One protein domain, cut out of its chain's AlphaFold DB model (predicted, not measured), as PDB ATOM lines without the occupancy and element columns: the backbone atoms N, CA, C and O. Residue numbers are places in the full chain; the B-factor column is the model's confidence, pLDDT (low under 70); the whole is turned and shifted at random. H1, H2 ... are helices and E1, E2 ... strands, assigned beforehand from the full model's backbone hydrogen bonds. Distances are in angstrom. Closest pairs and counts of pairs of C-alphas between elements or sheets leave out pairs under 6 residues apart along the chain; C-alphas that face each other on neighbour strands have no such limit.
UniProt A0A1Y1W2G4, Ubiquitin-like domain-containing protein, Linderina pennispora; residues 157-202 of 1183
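What this domain is: This is residues 157 to 202 of the 1183 residues of the protein "Ubiquitin-like domain-containing protein" of Linderina pennispora (UniProt A0A1Y1W2G4). A narrow three-strand antiparallel sheet with both faces bare makes the body; the short helix H1 extends it at one end, and the loop of residues 174 to 180 at the other. After E3 the chain turns away to the small helix H2, and residues 197 to 202 stick out to the side. The printed part has 46 residues, with two named helices and three named strands in the order H1, E1, E2, E3, H2, a mixed class. The strands form a meander, each the antiparallel neighbour of the one before, in the order E1, E2, E3. The whole is loose, with a radius of gyration of the C-alphas of 12.9 A, and flat, spanning 41 by 25 by 10 A.

How they stand to each other: Look first at E2, residues 181 to 186, the inner strand. It forms a hairpin with E1, residues 167 to 173, at 159 degrees; find N 171 and O 183 within hydrogen-bond range at 2.9 A. It forms another with E3, residues 191 to 193, at 146 degrees, where N 184 and O 192 are 2.9 A apart. H1, residues 157 to 163, is not on the sheet; its closest C-alpha to E2 is that of Leu 163, 7.3 A from that of Thr 186. H2, residues 196 to 199, is not on the sheet either, and is only just apart from E2, at 8.3 A. Every O i to N i+4 pair in H1 is within hydrogen-bond range; H2 is too short for one.

Where its parts are: Find C-alpha 157 at (26.671, -9.799, 22.454); from there H1 runs 9.8 A. E1 begins at C-alpha 167, (13.693, -21.097, 26.413), and runs 16.5 A; E2 runs 16.7 A and E3 7.1 A. H2 ends at C-alpha 199, (6.875, -21.527, 40.668), 5.5 A from its first C-alpha.

The domain as a whole: The two C-alphas farthest apart, those of Gln 157 and Gly 177, are 41.8 A apart. The printed part has no cut, and no link is long. Look for pLDDT under 70 at residues 174 to 179 and 196 to 202; the mean of the printed part is 73.9.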
ATOM      1  N   GLN A 157      26.467  -9.168  21.149       79.06
ATOM      2  CA  GLN A 157      26.671  -9.799  22.454       79.06
ATOM      3  C   GLN A 157      25.398  -9.747  23.310       79.06
ATOM      4  O   GLN A 157      25.033 -10.768  23.887       79.06
ATOM      5  N   GLN A 158      24.659  -8.630  23.335       80.50
ATOM      6  CA  GLN A 158      23.352  -8.578  24.008       80.50
ATOM      7  C   GLN A 158      22.328  -9.550  23.400       80.50
ATOM      8  O   GLN A 158      21.516 -10.116  24.130       80.50
ATOM      9  N   GLN A 159      22.362  -9.778  22.086       77.00
ATOM     10  CA  GLN A 159      21.494 -10.733  21.404       77.00
ATOM     11  C   GLN A 159      21.861 -12.180  21.762       77.00
ATOM     12  O   GLN A 159      20.964 -12.962  22.068       77.00
ATOM     13  N   ARG A 160      23.154 -12.527  21.827       72.75
ATOM     14  CA  ARG A 160      23.629 -13.835  22.325       72.75
ATOM     15  C   ARG A 160      23.241 -14.045  23.791       72.75
ATOM     16  O   ARG A 160      22.721 -15.101  24.136       72.75
ATOM     17  N   ASP A 161      23.397 -13.016  24.622       77.81
ATOM     18  CA  ASP A 161      22.964 -13.004  26.023       77.81
ATOM     19  C   ASP A 161      21.446 -13.179  26.192       77.81
ATOM     20  O   ASP A 161      21.020 -13.765  27.186       77.81
ATOM     21  N   ARG A 162      20.624 -12.683  25.256       75.81
ATOM     22  CA  ARG A 162      19.165 -12.901  25.238       75.81
ATOM     23  C   ARG A 162      18.814 -14.312  24.765       75.81
ATOM     24  O   ARG A 162      18.085 -15.006  25.465       75.81
ATOM     25  N   LEU A 163      19.380 -14.769  23.646       79.56
ATOM     26  CA  LEU A 163      19.161 -16.119  23.104       79.56
ATOM     27  C   LEU A 163      19.592 -17.220  24.090       79.56
ATOM     28  O   LEU A 163      18.933 -18.250  24.187       79.56
ATOM     29  N   GLY A 164      20.637 -16.979  24.890       80.06
ATOM     30  CA  GLY A 164      21.050 -17.862  25.987       80.06
ATOM     31  C   GLY A 164      20.102 -17.904  27.192       80.06
ATOM     32  O   GLY A 164      20.335 -18.688  28.108       80.06
ATOM     33  N   ARG A 165      19.045 -17.081  27.212       77.62
ATOM     34  CA  ARG A 165      18.006 -17.031  28.262       77.62
ATOM     35  C   ARG A 165      16.612 -17.368  27.732       77.62
ATOM     36  O   ARG A 165      15.765 -17.804  28.506       77.62
ATOM     37  N   THR A 166      16.363 -17.176  26.436       86.00
ATOM     38  CA  THR A 166      15.131 -17.617  25.774       86.00
ATOM     39  C   THR A 166      15.054 -19.140  25.797       86.00
ATOM     40  O   THR A 166      15.953 -19.834  25.311       86.00
ATOM     41  N   ILE A 167      13.969 -19.662  26.363       90.31
ATOM     42  CA  ILE A 167      13.693 -21.097  26.413       90.31
ATOM     43  C   ILE A 167      13.217 -21.552  25.027       90.31
ATOM     44  O   ILE A 167      12.311 -20.957  24.451       90.31
ATOM     45  N   ALA A 168      13.849 -22.595  24.494       84.56
ATOM     46  CA  ALA A 168      13.509 -23.221  23.219       84.56
ATOM     47  C   ALA A 168      12.462 -24.325  23.400       84.56
ATOM     48  O   ALA A 168      11.485 -24.381  22.662       84.56
ATOM     49  N   THR A 169      12.664 -25.191  24.397       87.38
ATOM     50  CA  THR A 169      11.722 -26.251  24.770       87.38
ATOM     51  C   THR A 169      11.701 -26.446  26.283       87.38
ATOM     52  O   THR A 169      12.719 -26.308  26.964       87.38
ATOM     53  N   VAL A 170      10.531 -26.795  26.820       88.06
ATOM     54  CA  VAL A 170      10.372 -27.309  28.187       88.06
ATOM     55  C   VAL A 170       9.835 -28.725  28.071       88.06
ATOM     56  O   VAL A 170       8.858 -28.955  27.361       88.06
ATOM     57  N   TYR A 171      10.454 -29.671  28.766       86.25
ATOM     58  CA  TYR A 171       9.995 -31.053  28.802       86.25
ATOM     59  C   TYR A 171       9.974 -31.586  30.232       86.25
ATOM     60  O   TYR A 171      10.679 -31.104  31.122       86.25
ATOM     61  N   ARG A 172       9.122 -32.589  30.457       80.50
ATOM     62  CA  ARG A 172       8.941 -33.218  31.763       80.50
ATOM     63  C   ARG A 172       9.515 -34.628  31.749       80.50
ATOM     64  O   ARG A 172       9.063 -35.481  30.987       80.50
ATOM     65  N   ASN A 173      10.516 -34.869  32.584       75.81
ATOM     66  CA  ASN A 173      11.210 -36.142  32.678       75.81
ATOM     67  C   ASN A 173      10.426 -37.119  33.568       75.81
ATOM     68  O   ASN A 173      10.496 -37.064  34.798       75.81
ATOM     69  N   PHE A 174       9.662 -38.016  32.943       67.69
ATOM     70  CA  PHE A 174       8.931 -39.079  33.633       67.69
ATOM     71  C   PHE A 174       9.846 -40.276  33.937       67.69
ATOM     72  O   PHE A 174       9.822 -41.294  33.246       67.69
ATOM     73  N   GLY A 175      10.631 -40.155  35.011       63.16
ATOM     74  CA  GLY A 175      11.205 -41.315  35.696       63.16
ATOM     75  C   GLY A 175      10.115 -42.238  36.267       63.16
ATOM     76  O   GLY A 175       8.941 -41.874  36.314       63.16
ATOM     77  N   ALA A 176      10.492 -43.436  36.721       38.69
ATOM     78  CA  ALA A 176       9.565 -44.502  37.136       38.69
ATOM     79  C   ALA A 176       8.891 -44.287  38.520       38.69
ATOM     80  O   ALA A 176       8.803 -45.205  39.335       38.69
ATOM     81  N   GLY A 177       8.418 -43.070  38.793       47.22
ATOM     82  CA  GLY A 177       7.653 -42.680  39.977       47.22
ATOM     83  C   GLY A 177       7.030 -41.291  39.795       47.22
ATOM     84  O   GLY A 177       7.545 -40.476  39.032       47.22
ATOM     85  N   ASP A 178       5.928 -41.008  40.495       49.28
ATOM     86  CA  ASP A 178       4.973 -39.920  40.182       49.28
ATOM     87  C   ASP A 178       5.459 -38.466  40.437       49.28
ATOM     88  O   ASP A 178       4.660 -37.544  40.612       49.28
ATOM     89  N   GLY A 179       6.774 -38.236  40.454       58.12
ATOM     90  CA  GLY A 179       7.438 -36.958  40.735       58.12
ATOM     91  C   GLY A 179       8.200 -36.362  39.547       58.12
ATOM     92  O   GLY A 179       9.214 -35.712  39.764       58.12
ATOM     93  N   GLY A 180       7.761 -36.606  38.304       74.81
ATOM     94  CA  GLY A 180       8.518 -36.245  37.094       74.81
ATOM     95  C   GLY A 180       8.966 -34.775  37.033       74.81
ATOM     96  O   GLY A 180       8.125 -33.872  37.113       74.81
ATOM     97  N   GLU A 181      10.278 -34.578  36.878       85.94
ATOM     98  CA  GLU A 181      11.014 -33.304  36.964       85.94
ATOM     99  C   GLU A 181      10.836 -32.436  35.707       85.94
ATOM    100  O   GLU A 181      10.719 -32.959  34.599       85.94
ATOM    101  N   TRP A 182      10.837 -31.109  35.862       86.75
ATOM    102  CA  TRP A 182      10.752 -30.158  34.749       86.75
ATOM    103  C   TRP A 182      12.135 -29.642  34.345       86.75
ATOM    104  O   TRP A 182      12.879 -29.112  35.173       86.75
ATOM    105  N   ILE A 183      12.459 -29.766  33.055       89.75
ATOM    106  CA  ILE A 183      13.731 -29.329  32.475       89.75
ATOM    107  C   ILE A 183      13.443 -28.351  31.331       89.75
ATOM    108  O   ILE A 183      12.684 -28.659  30.410       89.75
ATOM    109  N   ALA A 184      14.063 -27.174  31.386       88.62
ATOM    110  CA  ALA A 184      14.060 -26.196  30.302       88.62
ATOM    111  C   ALA A 184      15.369 -26.274  29.515       88.62
ATOM    112  O   ALA A 184      16.451 -26.310  30.101       88.62
ATOM    113  N   ARG A 185      15.277 -26.230  28.185       90.56
ATOM    114  CA  ARG A 185      16.415 -26.089  27.275       90.56
ATOM    115  C   ARG A 185      16.344 -24.734  26.579       90.56
ATOM    116  O   ARG A 185      15.306 -24.394  26.017       90.56
ATOM    117  N   THR A 186      17.420 -23.952  26.605       92.19
ATOM    118  CA  THR A 186      17.488 -22.638  25.938       92.19
ATOM    119  C   THR A 186      17.813 -22.752  24.448       92.19
ATOM    120  O   THR A 186      18.227 -23.813  23.977       92.19
ATOM    121  N   LEU A 187      17.666 -21.660  23.685       84.50
ATOM    122  CA  LEU A 187      18.046 -21.623  22.259       84.50
ATOM    123  C   LEU A 187      19.554 -21.850  22.030       84.50
ATOM    124  O   LEU A 187      19.944 -22.281  20.950       84.50
ATOM    125  N   THR A 188      20.404 -21.641  23.042       87.19
ATOM    126  CA  THR A 188      21.829 -22.034  23.017       87.19
ATOM    127  C   THR A 188      22.069 -23.509  23.358       87.19
ATOM    128  O   THR A 188      23.214 -23.945  23.428       87.19
ATOM    129  N   GLY A 189      21.009 -24.288  23.591       85.44
ATOM    130  CA  GLY A 189      21.058 -25.719  23.890       85.44
ATOM    131  C   GLY A 189      21.294 -26.078  25.360       85.44
ATOM    132  O   GLY A 189      21.157 -27.256  25.695       85.44
ATOM    133  N   SER A 190      21.605 -25.099  26.215       87.94
ATOM    134  CA  SER A 190      21.886 -25.256  27.650       87.94
ATOM    135  C   SER A 190      20.644 -25.720  28.418       87.94
ATOM    136  O   SER A 190      19.543 -25.241  28.149       87.94
ATOM    137  N   MET A 191      20.811 -26.639  29.376       88.00
ATOM    138  CA  MET A 191      19.702 -27.225  30.142       88.00
ATOM    139  C   MET A 191      19.684 -26.756  31.600       88.00
ATOM    140  O   MET A 191      20.719 -26.708  32.265       88.00
ATOM    141  N   TYR A 192      18.485 -26.459  32.097       87.88
ATOM    142  CA  TYR A 192      18.227 -25.948  33.441       87.88
ATOM    143  C   TYR A 192      17.114 -26.743  34.120       87.88
ATOM    144  O   TYR A 192      16.112 -27.089  33.488       87.88
ATOM    145  N   ARG A 193      17.268 -26.988  35.423       87.56
ATOM    146  CA  ARG A 193      16.199 -27.524  36.277       87.56
ATOM    147  C   ARG A 193      15.294 -26.387  36.746       87.56
ATOM    148  O   ARG A 193      15.795 -25.321  37.109       87.56
ATOM    149  N   ILE A 194      13.981 -26.623  36.733       87.12
ATOM    150  CA  ILE A 194      12.970 -25.687  37.242       87.12
ATOM    151  C   ILE A 194      12.521 -26.158  38.627       87.12
ATOM    152  O   ILE A 194      11.928 -27.231  38.754       87.12
ATOM    153  N   ASP A 195      12.778 -25.347  39.652       72.38
ATOM    154  CA  ASP A 195      12.378 -25.661  41.024       72.38
ATOM    155  C   ASP A 195      10.874 -25.472  41.240       72.38
ATOM    156  O   ASP A 195      10.302 -24.419  40.945       72.38
ATOM    157  N   ARG A 196      10.229 -26.492  41.810       55.44
ATOM    158  CA  ARG A 196       8.773 -26.506  41.986       55.44
ATOM    159  C   ARG A 196       8.282 -25.460  42.991       55.44
ATOM    160  O   ARG A 196       7.271 -24.813  42.745       55.44
ATOM    161  N   GLU A 197       8.998 -25.273  44.099       49.31
ATOM    162  CA  GLU A 197       8.585 -24.341  45.160       49.31
ATOM    163  C   GLU A 197       8.765 -22.861  44.785       49.31
ATOM    164  O   GLU A 197       8.135 -21.996  45.393       49.31
ATOM    165  N   ALA A 198       9.594 -22.558  43.779       47.56
ATOM    166  CA  ALA A 198       9.726 -21.205  43.244       47.56
ATOM    167  C   ALA A 198       8.495 -20.819  42.402       47.56
ATOM    168  O   ALA A 198       7.954 -19.725  42.556       47.56
ATOM    169  N   ALA A 199       8.009 -21.746  41.568       48.53
ATOM    170  CA  ALA A 199       6.875 -21.527  40.668       48.53
ATOM    171  C   ALA A 199       5.508 -21.422  41.377       48.53
ATOM    172  O   ALA A 199       4.567 -20.880  40.805       48.53
ATOM    173  N   GLU A 200       5.381 -21.935  42.607       41.09
ATOM    174  CA  GLU A 200       4.144 -21.856  43.407       41.09
ATOM    175  C   GLU A 200       4.110 -20.625  44.355       41.09
ATOM    176  O   GLU A 200       3.104 -20.415  45.033       41.09
ATOM    177  N   ARG A 201       5.171 -19.793  44.408       37.56
ATOM    178  CA  ARG A 201       5.238 -18.576  45.258       37.56
ATOM    179  C   ARG A 201       5.177 -17.253  44.495       37.56
ATOM    180  O   ARG A 201       4.452 -16.365  44.936       37.56
ATOM    181  N   ASP A 202       5.877 -17.135  43.369       39.69
ATOM    182  CA  ASP A 202       5.739 -15.997  42.453       39.69
ATOM    183  C   ASP A 202       4.917 -16.439  41.234       39.69
ATOM    184  O   ASP A 202       5.402 -17.174  40.370       39.69
TER     185      ASP A 202